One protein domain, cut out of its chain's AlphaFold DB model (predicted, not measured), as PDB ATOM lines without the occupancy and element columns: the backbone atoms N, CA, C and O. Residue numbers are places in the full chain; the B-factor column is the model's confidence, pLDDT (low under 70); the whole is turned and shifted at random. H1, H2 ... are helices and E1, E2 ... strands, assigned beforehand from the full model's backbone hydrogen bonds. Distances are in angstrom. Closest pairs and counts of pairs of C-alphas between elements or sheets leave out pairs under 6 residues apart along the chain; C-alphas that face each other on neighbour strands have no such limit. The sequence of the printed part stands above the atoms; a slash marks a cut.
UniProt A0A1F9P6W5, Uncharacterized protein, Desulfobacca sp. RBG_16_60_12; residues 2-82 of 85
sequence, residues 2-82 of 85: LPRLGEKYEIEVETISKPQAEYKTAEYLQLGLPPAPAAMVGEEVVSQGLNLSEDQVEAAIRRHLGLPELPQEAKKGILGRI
ATOM      1  N   LEU A   2      -7.346 -27.080  10.294       67.25
ATOM      2  CA  LEU A   2      -6.734 -27.554   9.036       67.25
ATOM      3  C   LEU A   2      -7.425 -27.133   7.716       67.25
ATOM      4  O   LEU A   2      -6.705 -26.711   6.817       67.25
ATOM      5  N   PRO A   3      -8.771 -27.144   7.580       66.31
ATOM      6  CA  PRO A   3      -9.408 -26.763   6.312       66.31
ATOM      7  C   PRO A   3      -9.095 -25.327   5.870       66.31
ATOM      8  O   PRO A   3      -8.877 -25.075   4.692       66.31
ATOM      9  N   ARG A   4      -8.977 -24.393   6.828       78.50
ATOM     10  CA  ARG A   4      -8.652 -22.988   6.534       78.50
ATOM     11  C   ARG A   4      -7.219 -22.815   6.025       78.50
ATOM     12  O   ARG A   4      -6.977 -21.971   5.173       78.50
ATOM     13  N   LEU A   5      -6.269 -23.593   6.552       80.25
ATOM     14  CA  LEU A   5      -4.874 -23.556   6.098       80.25
ATOM     15  C   LEU A   5      -4.714 -24.175   4.705       80.25
ATOM     16  O   LEU A   5      -3.919 -23.666   3.919       80.25
ATOM     17  N   GLY A   6      -5.509 -25.202   4.383       80.19
ATOM     18  CA  GLY A   6      -5.601 -25.759   3.029       80.19
ATOM     19  C   GLY A   6      -6.021 -24.710   1.998       80.19
ATOM     20  O   GLY A   6      -5.330 -24.509   1.004       80.19
ATOM     21  N   GLU A   7      -7.096 -23.968   2.290       82.88
ATOM     22  CA  GLU A   7      -7.572 -22.859   1.448       82.88
ATOM     23  C   GLU A   7      -6.549 -21.715   1.335       82.88
ATOM     24  O   GLU A   7      -6.427 -21.094   0.283       82.88
ATOM     25  N   LYS A   8      -5.799 -21.429   2.411       85.19
ATOM     26  CA  LYS A   8      -4.840 -20.313   2.468       85.19
ATOM     27  C   LYS A   8      -3.575 -20.537   1.636       85.19
ATOM     28  O   LYS A   8      -3.039 -19.566   1.106       85.19
ATOM     29  N   TYR A   9      -3.072 -21.769   1.575       85.31
ATOM     30  CA  TYR A   9      -1.775 -22.087   0.962       85.31
ATOM     31  C   TYR A   9      -1.865 -22.913  -0.325       85.31
ATOM     32  O   TYR A   9      -0.822 -23.258  -0.868       85.31
ATOM     33  N   GLU A  10      -3.077 -23.216  -0.804       84.19
ATOM     34  CA  GLU A  10      -3.304 -24.088  -1.968       84.19
ATOM     35  C   GLU A  10      -2.535 -25.420  -1.839       84.19
ATOM     36  O   GLU A  10      -1.826 -25.860  -2.740       84.19
ATOM     37  N   ILE A  11      -2.648 -26.047  -0.663       83.69
ATOM     38  CA  ILE A  11      -2.010 -27.332  -0.346       83.69
ATOM     39  C   ILE A  11      -3.033 -28.466  -0.343       83.69
ATOM     40  O   ILE A  11      -4.199 -28.279   0.011       83.69
ATOM     41  N   GLU A  12      -2.579 -29.669  -0.682       85.19
ATOM     42  CA  GLU A  12      -3.378 -30.879  -0.519       85.19
ATOM     43  C   GLU A  12      -3.488 -31.238   0.970       85.19
ATOM     44  O   GLU A  12      -2.486 -31.323   1.682       85.19
ATOM     45  N   VAL A  13      -4.719 -31.427   1.455       84.75
ATOM     46  CA  VAL A  13      -4.997 -31.800   2.846       84.75
ATOM     47  C   VAL A  13      -5.682 -33.158   2.869       84.75
ATOM     48  O   VAL A  13      -6.868 -33.274   2.559       84.75
ATOM     49  N   GLU A  14      -4.953 -34.180   3.298       85.19
ATOM     50  CA  GLU A  14      -5.520 -35.495   3.576       85.19
ATOM     51  C   GLU A  14      -6.012 -35.564   5.031       85.19
ATOM     52  O   GLU A  14      -5.312 -35.174   5.965       85.19
ATOM     53  N   THR A  15      -7.236 -36.055   5.244       84.38
ATOM     54  CA  THR A  15      -7.786 -36.285   6.590       84.38
ATOM     55  C   THR A  15      -8.131 -37.756   6.772       84.38
ATOM     56  O   THR A  15      -9.113 -38.248   6.217       84.38
ATOM     57  N   ILE A  16      -7.365 -38.449   7.615       83.19
ATOM     58  CA  ILE A  16      -7.638 -39.836   7.998       83.19
ATOM     59  C   ILE A  16      -8.438 -39.834   9.301       83.19
ATOM     60  O   ILE A  16      -7.898 -39.521  10.362       83.19
ATOM     61  N   SER A  17      -9.718 -40.208   9.229       82.00
ATOM     62  CA  SER A  17     -10.613 -40.334  10.387       82.00
ATOM     63  C   SER A  17     -11.079 -41.779  10.544       82.00
ATOM     64  O   SER A  17     -11.786 -42.311   9.689       82.00
ATOM     65  N   LYS A  18     -10.664 -42.419  11.636       82.94
ATOM     66  CA  LYS A  18     -11.009 -43.796  12.004       82.94
ATOM     67  C   LYS A  18     -11.533 -43.848  13.447       82.94
ATOM     68  O   LYS A  18     -11.294 -42.926  14.230       82.94
ATOM     69  N   PRO A  19     -12.246 -44.913  13.849       85.75
ATOM     70  CA  PRO A  19     -12.561 -45.166  15.252       85.75
ATOM     71  C   PRO A  19     -11.297 -45.216  16.118       85.75
ATOM     72  O   PRO A  19     -10.264 -45.731  15.699       85.75
ATOM     73  N   GLN A  20     -11.394 -44.766  17.373       81.25
ATOM     74  CA  GLN A  20     -10.252 -44.728  18.299       81.25
ATOM     75  C   GLN A  20      -9.535 -46.084  18.440       81.25
ATOM     76  O   GLN A  20      -8.324 -46.125  18.642       81.25
ATOM     77  N   ALA A  21     -10.281 -47.188  18.355       84.56
ATOM     78  CA  ALA A  21      -9.730 -48.535  18.441       84.56
ATOM     79  C   ALA A  21      -8.787 -48.865  17.273       84.56
ATOM     80  O   ALA A  21      -7.769 -49.512  17.498       84.56
ATOM     81  N   GLU A  22      -9.075 -48.376  16.061       84.62
ATOM     82  CA  GLU A  22      -8.253 -48.631  14.871       84.62
ATOM     83  C   GLU A  22      -6.887 -47.939  14.943       84.62
ATOM     84  O   GLU A  22      -5.903 -48.473  14.451       84.62
ATOM     85  N   TYR A  23      -6.784 -46.798  15.627       82.75
ATOM     86  CA  TYR A  23      -5.498 -46.122  15.843       82.75
ATOM     87  C   TYR A  23      -4.586 -46.827  16.854       82.75
ATOM     88  O   TYR A  23      -3.417 -46.472  16.987       82.75
ATOM     89  N   LYS A  24      -5.121 -47.796  17.606       80.50
ATOM     90  CA  LYS A  24      -4.381 -48.555  18.624       80.50
ATOM     91  C   LYS A  24      -3.939 -49.931  18.126       80.50
ATOM     92  O   LYS A  24      -3.369 -50.686  18.911       80.50
ATOM     93  N   THR A  25      -4.226 -50.286  16.873       85.25
ATOM     94  CA  THR A  25      -3.880 -51.609  16.350       85.25
ATOM     95  C   THR A  25      -2.427 -51.672  15.894       85.25
ATOM     96  O   THR A  25      -1.807 -50.661  15.552       85.25
ATOM     97  N   ALA A  26      -1.869 -52.883  15.888       84.06
ATOM     98  CA  ALA A  26      -0.504 -53.113  15.429       84.06
ATOM     99  C   ALA A  26      -0.336 -52.770  13.942       84.06
ATOM    100  O   ALA A  26       0.742 -52.346  13.539       84.06
ATOM    101  N   GLU A  27      -1.386 -52.925  13.133       85.00
ATOM    102  CA  GLU A  27      -1.381 -52.563  11.714       85.00
ATOM    103  C   GLU A  27      -1.235 -51.052  11.530       85.00
ATOM    104  O   GLU A  27      -0.443 -50.622  10.700       85.00
ATOM    105  N   TYR A  28      -1.933 -50.237  12.332       83.19
ATOM    106  CA  TYR A  28      -1.794 -48.781  12.261       83.19
ATOM    107  C   TYR A  28      -0.389 -48.324  12.679       83.19
ATOM    108  O   TYR A  28       0.208 -47.474  12.025       83.19
ATOM    109  N   LEU A  29       0.179 -48.935  13.724       81.12
ATOM    110  CA  LEU A  29       1.545 -48.642  14.174       81.12
ATOM    111  C   LEU A  29       2.610 -48.996  13.121       81.12
ATOM    112  O   LEU A  29       3.649 -48.344  13.059       81.12
ATOM    113  N   GLN A  30       2.350 -49.995  12.273       86.19
ATOM    114  CA  GLN A  30       3.241 -50.368  11.168       86.19
ATOM    115  C   GLN A  30       3.241 -49.356  10.017       86.19
ATOM    116  O   GLN A  30       4.187 -49.349   9.234       86.19
ATOM    117  N   LEU A  31       2.235 -48.479   9.924       84.00
ATOM    118  CA  LEU A  31       2.186 -47.424   8.904       84.00
ATOM    119  C   LEU A  31       3.218 -46.311   9.153       84.00
ATOM    120  O   LEU A  31       3.346 -45.412   8.330       84.00
ATOM    121  N   GLY A  32       3.918 -46.330  10.296       82.19
ATOM    122  CA  GLY A  32       4.859 -45.274  10.682       82.19
ATOM    123  C   GLY A  32       4.180 -43.939  11.000       82.19
ATOM    124  O   GLY A  32       4.858 -42.931  11.184       82.19
ATOM    125  N   LEU A  33       2.846 -43.927  11.080       85.31
ATOM    126  CA  LEU A  33       2.060 -42.742  11.390       85.31
ATOM    127  C   LEU A  33       2.054 -42.474  12.900       85.31
ATOM    128  O   LEU A  33       2.027 -43.411  13.709       85.31
ATOM    129  N   PRO A  34       2.028 -41.198  13.314       85.00
ATOM    130  CA  PRO A  34       1.935 -40.852  14.716       85.00
ATOM    131  C   PRO A  34       0.601 -41.331  15.308       85.00
ATOM    132  O   PRO A  34      -0.434 -41.346  14.626       85.00
ATOM    133  N   PRO A  35       0.590 -41.657  16.614       82.81
ATOM    134  CA  PRO A  35      -0.634 -41.798  17.383       82.81
ATOM    135  C   PRO A  35      -1.574 -40.613  17.155       82.81
ATOM    136  O   PRO A  35      -1.189 -39.462  17.365       82.81
ATOM    137  N   ALA A  36      -2.804 -40.906  16.739       83.56
ATOM    138  CA  ALA A  36      -3.843 -39.904  16.575       83.56
ATOM    139  C   ALA A  36      -4.413 -39.465  17.943       83.56
ATOM    140  O   ALA A  36      -4.470 -40.276  18.876       83.56
ATOM    141  N   PRO A  37      -4.916 -38.225  18.074       85.56
ATOM    142  CA  PRO A  37      -4.896 -37.149  17.077       85.56
ATOM    143  C   PRO A  37      -3.485 -36.579  16.864       85.56
ATOM    144  O   PRO A  37      -2.739 -36.399  17.821       85.56
ATOM    145  N   ALA A  38      -3.123 -36.288  15.616       87.38
ATOM    146  CA  ALA A  38      -1.849 -35.674  15.251       87.38
ATOM    147  C   ALA A  38      -1.980 -34.915  13.923       87.38
ATOM    148  O   ALA A  38      -2.879 -35.200  13.133       87.38
ATOM    149  N   ALA A  39      -1.083 -33.958  13.693       87.81
ATOM    150  CA  ALA A  39      -0.944 -33.231  12.438       87.81
ATOM    151  C   ALA A  39       0.479 -33.404  11.898       87.81
ATOM    152  O   ALA A  39       1.453 -33.238  12.640       87.81
ATOM    153  N   MET A  40       0.582 -33.718  10.608       88.19
ATOM    154  CA  MET A  40       1.844 -33.860   9.887       88.19
ATOM    155  C   MET A  40       1.903 -32.884   8.716       88.19
ATOM    156  O   MET A  40       0.871 -32.554   8.134       88.19
ATOM    157  N   VAL A  41       3.110 -32.436   8.377       88.62
ATOM    158  CA  VAL A  41       3.397 -31.675   7.155       88.62
ATOM    159  C   VAL A  41       4.549 -32.383   6.450       88.62
ATOM    160  O   VAL A  41       5.665 -32.429   6.966       88.62
ATOM    161  N   GLY A  42       4.263 -33.005   5.304       86.56
ATOM    162  CA  GLY A  42       5.183 -33.965   4.691       86.56
ATOM    163  C   GLY A  42       5.457 -35.137   5.642       86.56
ATOM    164  O   GLY A  42       4.527 -35.793   6.105       86.56
ATOM    165  N   GLU A  43       6.727 -35.365   5.975       86.12
ATOM    166  CA  GLU A  43       7.165 -36.419   6.908       86.12
ATOM    167  C   GLU A  43       7.339 -35.917   8.359       86.12
ATOM    168  O   GLU A  43       7.676 -36.683   9.260       86.12
ATOM    169  N   GLU A  44       7.113 -34.624   8.613       87.31
ATOM    170  CA  GLU A  44       7.302 -34.008   9.927       87.31
ATOM    171  C   GLU A  44       6.026 -34.099  10.774       87.31
ATOM    172  O   GLU A  44       4.969 -33.607  10.376       87.31
ATOM    173  N   VAL A  45       6.127 -34.663  11.982       87.75
ATOM    174  CA  VAL A  45       5.056 -34.591  12.989       87.75
ATOM    175  C   VAL A  45       5.108 -33.224  13.666       87.75
ATOM    176  O   VAL A  45       5.993 -32.953  14.473       87.75
ATOM    177  N   VAL A  46       4.143 -32.362  13.350       86.75
ATOM    178  CA  VAL A  46       4.127 -30.965  13.812       86.75
ATOM    179  C   VAL A  46       3.422 -30.818  15.156       86.75
ATOM    180  O   VAL A  46       3.794 -29.988  15.984       86.75
ATOM    181  N   SER A  47       2.386 -31.623  15.392       82.62
ATOM    182  CA  SER A  47       1.654 -31.616  16.653       82.62
ATOM    183  C   SER A  47       0.998 -32.967  16.916       82.62
ATOM    184  O   SER A  47       0.575 -33.655  15.987       82.62
ATOM    185  N   GLN A  48       0.908 -33.344  18.190       83.00
ATOM    186  CA  GLN A  48       0.308 -34.593  18.645       83.00
ATOM    187  C   GLN A  48      -0.554 -34.347  19.888       83.00
ATOM    188  O   GLN A  48      -0.206 -33.558  20.767       83.00
ATOM    189  N   GLY A  49      -1.678 -35.053  19.978       78.38
ATOM    190  CA  GLY A  49      -2.652 -34.934  21.052       78.38
ATOM    191  C   GLY A  49      -3.754 -33.909  20.773       78.38
ATOM    192  O   GLY A  49      -3.979 -33.466  19.651       78.38
ATOM    193  N   LEU A  50      -4.506 -33.573  21.822       69.12
ATOM    194  CA  LEU A  50      -5.710 -32.739  21.727       69.12
ATOM    195  C   LEU A  50      -5.412 -31.248  21.480       69.12
ATOM    196  O   LEU A  50      -6.300 -30.516  21.053       69.12
ATOM    197  N   ASN A  51      -4.178 -30.801  21.728       69.56
ATOM    198  CA  ASN A  51      -3.756 -29.410  21.559       69.56
ATOM    199  C   ASN A  51      -2.983 -29.225  20.248       69.56
ATOM    200  O   ASN A  51      -1.765 -29.055  20.250       69.56
ATOM    201  N   LEU A  52      -3.714 -29.236  19.133       73.44
ATOM    202  CA  LEU A  52      -3.174 -28.882  17.822       73.44
ATOM    203  C   LEU A  52      -3.104 -27.351  17.701       73.44
ATOM    204  O   LEU A  52      -4.139 -26.687  17.638       73.44
ATOM    205  N   SER A  53      -1.898 -26.777  17.700       81.94
ATOM    206  CA  SER A  53      -1.704 -25.336  17.484       81.94
ATOM    207  C   SER A  53      -1.721 -25.015  15.990       81.94
ATOM    208  O   SER A  53      -0.862 -25.488  15.247       81.94
ATOM    209  N   GLU A  54      -2.680 -24.190  15.555       81.62
ATOM    210  CA  GLU A  54      -2.766 -23.702  14.167       81.62
ATOM    211  C   GLU A  54      -1.472 -22.978  13.756       81.62
ATOM    212  O   GLU A  54      -0.939 -23.267  12.690       81.62
ATOM    213  N   ASP A  55      -0.899 -22.160  14.649       84.38
ATOM    214  CA  ASP A  55       0.358 -21.431  14.419       84.38
ATOM    215  C   ASP A  55       1.548 -22.369  14.156       84.38
ATOM    216  O   ASP A  55       2.378 -22.095  13.289       84.38
ATOM    217  N   GLN A  56       1.642 -23.487  14.887       85.19
ATOM    218  CA  GLN A  56       2.713 -24.472  14.689       85.19
ATOM    219  C   GLN A  56       2.579 -25.174  13.334       85.19
ATOM    220  O   GLN A  56       3.570 -25.329  12.619       85.19
ATOM    221  N   VAL A  57       1.353 -25.562  12.969       87.12
ATOM    222  CA  VAL A  57       1.052 -26.192  11.675       87.12
ATOM    223  C   VAL A  57       1.320 -25.222  10.528       87.12
ATOM    224  O   VAL A  57       1.967 -25.589   9.551       87.12
ATOM    225  N   GLU A  58       0.901 -23.968  10.662       87.88
ATOM    226  CA  GLU A  58       1.151 -22.929   9.668       87.88
ATOM    227  C   GLU A  58       2.648 -22.632   9.505       87.88
ATOM    228  O   GLU A  58       3.136 -22.556   8.377       87.88
ATOM    229  N   ALA A  59       3.407 -22.522  10.600       88.50
ATOM    230  CA  ALA A  59       4.855 -22.335  10.534       88.50
ATOM    231  C   ALA A  59       5.547 -23.499   9.806       88.50
ATOM    232  O   ALA A  59       6.436 -23.273   8.984       88.50
ATOM    233  N   ALA A  60       5.115 -24.740  10.053       89.19
ATOM    234  CA  ALA A  60       5.607 -25.901   9.318       89.19
ATOM    235  C   ALA A  60       5.258 -25.824   7.823       89.19
ATOM    236  O   ALA A  60       6.156 -25.942   6.995       89.19
ATOM    237  N   ILE A  61       4.008 -25.522   7.459       89.75
ATOM    238  CA  ILE A  61       3.605 -25.338   6.052       89.75
ATOM    239  C   ILE A  61       4.492 -24.291   5.364       89.75
ATOM    240  O   ILE A  61       5.046 -24.555   4.299       89.75
ATOM    241  N   ARG A  62       4.695 -23.120   5.982       90.88
ATOM    242  CA  ARG A  62       5.524 -22.051   5.399       90.88
ATOM    243  C   ARG A  62       6.975 -22.490   5.199       90.88
ATOM    244  O   ARG A  62       7.518 -22.226   4.129       90.88
ATOM    245  N   ARG A  63       7.570 -23.203   6.165       89.75
ATOM    246  CA  ARG A  63       8.923 -23.774   6.032       89.75
ATOM    247  C   ARG A  63       9.024 -24.735   4.845       89.75
ATOM    248  O   ARG A  63       9.952 -24.607   4.053       89.75
ATOM    249  N   HIS A  64       8.062 -25.647   4.693       89.19
ATOM    250  CA  HIS A  64       8.033 -26.617   3.585       89.19
ATOM    251  C   HIS A  64       7.798 -25.955   2.219       89.19
ATOM    252  O   HIS A  64       8.328 -26.418   1.215       89.19
ATOM    253  N   LEU A  65       7.077 -24.831   2.179       89.62
ATOM    254  CA  LEU A  65       6.868 -24.025   0.970       89.62
ATOM    255  C   LEU A  65       8.002 -23.017   0.685       89.62
ATOM    256  O   LEU A  65       7.925 -22.273  -0.292       89.62
ATOM    257  N   GLY A  66       9.038 -22.936   1.531       89.62
ATOM    258  CA  GLY A  66      10.125 -21.955   1.393       89.62
ATOM    259  C   GLY A  66       9.704 -20.501   1.651       89.62
ATOM    260  O   GLY A  66      10.403 -19.566   1.258       89.62
ATOM    261  N   LEU A  67       8.562 -20.293   2.305       88.25
ATOM    262  CA  LEU A  67       8.071 -18.979   2.707       88.25
ATOM    263  C   LEU A  67       8.724 -18.562   4.036       88.25
ATOM    264  O   LEU A  67       9.009 -19.419   4.875       88.25
ATOM    265  N   PRO A  68       8.931 -17.253   4.282       85.69
ATOM    266  CA  PRO A  68       9.398 -16.792   5.589       85.69
ATOM    267  C   PRO A  68       8.413 -17.231   6.676       85.69
ATOM    268  O   PRO A  68       7.226 -17.346   6.395       85.69
ATOM    269  N   GLU A  69       8.848 -17.447   7.915       79.50
ATOM    270  CA  GLU A  69       7.913 -17.713   9.016       79.50
ATOM    271  C   GLU A  69       7.062 -16.474   9.319       79.50
ATOM    272  O   GLU A  69       7.432 -15.342   8.982       79.50
ATOM    273  N   LEU A  70       5.847 -16.666   9.855       78.75
ATOM    274  CA  LEU A  70       5.071 -15.498  10.283       78.75
ATOM    275  C   LEU A  70       5.743 -15.000  11.556       78.75
ATOM    276  O   LEU A  70       6.199 -15.831  12.348       78.75
ATOM    277  N   PRO A  71       5.802 -13.680  11.792       67.94
ATOM    278  CA  PRO A  71       6.051 -13.215  13.142       67.94
ATOM    279  C   PRO A  71       5.025 -13.933  14.012       67.94
ATOM    280  O   PRO A  71       3.826 -13.770  13.771       67.94
ATOM    281  N   GLN A  72       5.466 -14.760  14.970       59.09
ATOM    282  CA  GLN A  72       4.557 -15.193  16.025       59.09
ATOM    283  C   GLN A  72       3.969 -13.895  16.545       59.09
ATOM    284  O   GLN A  72       4.743 -13.025  16.960       59.09
ATOM    285  N   GLU A  73       2.655 -13.703  16.417       55.84
ATOM    286  CA  GLU A  73       2.013 -12.539  16.998       55.84
ATOM    287  C   GLU A  73       2.326 -12.629  18.482       55.84
ATOM    288  O   GLU A  73       1.737 -13.429  19.209       55.84
ATOM    289  N   ALA A  74       3.371 -11.906  18.897       49.16
ATOM    290  CA  ALA A  74       3.903 -11.945  20.237       49.16
ATOM    291  C   ALA A  74       2.707 -11.631  21.096       49.16
ATOM    292  O   ALA A  74       2.220 -10.506  20.996       49.16
ATOM    293  N   LYS A  75       2.177 -12.647  21.796       50.34
ATOM    294  CA  LYS A  75       0.895 -12.597  22.492       50.34
ATOM    295  C   LYS A  75       0.808 -11.240  23.172       50.34
ATOM    296  O   LYS A  75       1.358 -11.058  24.257       50.34
ATOM    297  N   LYS A  76       0.128 -10.267  22.553       47.78
ATOM    298  CA  LYS A  76      -0.129  -8.947  23.144       47.78
ATOM    299  C   LYS A  76      -1.269  -9.128  24.146       47.78
ATOM    300  O   LYS A  76      -2.247  -8.395  24.164       47.78
ATOM    301  N   GLY A  77      -1.160 -10.165  24.968       59.16
ATOM    302  CA  GLY A  77      -2.017 -10.438  26.092       59.16
ATOM    303  C   GLY A  77      -1.453  -9.679  27.275       59.16
ATOM    304  O   GLY A  77      -0.383 -10.013  27.770       59.16
ATOM    305  N   ILE A  78      -2.193  -8.661  27.710       57.56
ATOM    306  CA  ILE A  78      -2.084  -7.969  29.006       57.56
ATOM    307  C   ILE A  78      -0.794  -7.143  29.213       57.56
ATOM    308  O   ILE A  78      -0.894  -5.976  29.585       57.56
ATOM    309  N   LEU A  79       0.395  -7.658  28.888       58.59
ATOM    310  CA  LEU A  79       1.689  -6.981  29.055       58.59
ATOM    311  C   LEU A  79       1.803  -5.681  28.241       58.59
ATOM    312  O   LEU A  79       2.301  -4.678  28.748       58.59
ATOM    313  N   GLY A  80       1.245  -5.645  27.025       58.12
ATOM    314  CA  GLY A  80       1.212  -4.430  26.199       58.12
ATOM    315  C   GLY A  80       0.298  -3.320  26.737       58.12
ATOM    316  O   GLY A  80       0.432  -2.172  26.329       58.12
ATOM    317  N   ARG A  81      -0.622  -3.639  27.660       60.91
ATOM    318  CA  ARG A  81      -1.550  -2.665  28.258       60.91
ATOM    319  C   ARG A  81      -0.991  -2.021  29.531       60.91
ATOM    320  O   ARG A  81      -1.483  -0.975  29.932       60.91
ATOM    321  N   ILE A  82       0.021  -2.638  30.148       66.25
ATOM    322  CA  ILE A  82       0.612  -2.190  31.418       66.25
ATOM    323  C   ILE A  82       1.885  -1.358  31.181       66.25
ATOM    324  O   ILE A  82       2.162  -0.448  31.951       66.25
TER     325      ILE A  82
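What this domain is: This is residues 2 to 82 of the 85 residues of an uncharacterized protein of Desulfobacca sp. RBG_16_60_12 (UniProt A0A1F9P6W5). A small two-stranded hairpin, E1 and E2, has the longest helix, H3, packed over one of its faces, and the short helix H1 lies near H3; from this core a looped arm with the small helix H2 reaches out at one end and a long thin tail with H4 at the other. Residues 25 to 31 and 74 to 82 stick out, and the body without them spans 39 by 21 by 21 A. The printed part has 81 residues with four named helices and two named strands, in the order H1, H2, E1, E2, H3, H4; the sheet order is E1 - E2, antiparallel. The class is mixed, helices and strands, with only 37 residues in named elements, under half of those printed. The whole is loose, with a radius of gyration of the C-alphas of 15.8 A and spans of 52 by 29 by 18 A.

Where its parts are: Strand E1 is residues 38 to 41, 10.4 A from first to last C-alpha, beginning at C-alpha 38 (-1.849, -35.674, 15.251). Strand E2 is residues 44 to 48, 11.2 A long. Helix H3, residues 54 to 64, is 15.4 A long. Helix H1 is residues 2 to 9, 10.9 A long, beginning at C-alpha 2 (-6.734, -27.554, 9.036). Helix H2 is residues 26 to 30, and helix H4 is residues 79 to 82, ending at C-alpha 82 (0.612, -2.190, 31.418).

How they stand to each other: E1 and E2 form a hairpin, antiparallel at 157 degrees between their directions. N 39 and O 47, at 2.8 A, and N 46 and O 39, at 2.9 A, are among the pairs within hydrogen-bond range. H3 has 6 pairs of C-alphas within 8 A of E1, the closest being those of Val 41 and Ile 61, 6.4 A apart. It has 5 such pairs with E2, the closest being those of Val 46 and Val 57, 6.1 A apart. H1 and H3 are close but not clearly touching, with the closest C-alphas, those of Leu 5 and Glu 58, 7.0 A apart; they run the same way at a steep tilt of 40 degrees. H1 is apart from both strands. H2 is apart from E2 and H3, and H4 is apart from H3 and both strands. In H1, H2 and H3 every O i to N i+4 pair is within hydrogen-bond range; H4 is too short for such a pair.

The domain as a whole: The C-alphas farthest apart are those of Glu 27 and Ile 82, 54.1 A. The printed part has no cut. The links H1 to H2, 16 residues, and H3 to H4, 14 residues, are long. Mean pLDDT of the printed part is 79.8; residues 2 to 3, 50 to 51 and 71 to 82 are under 70.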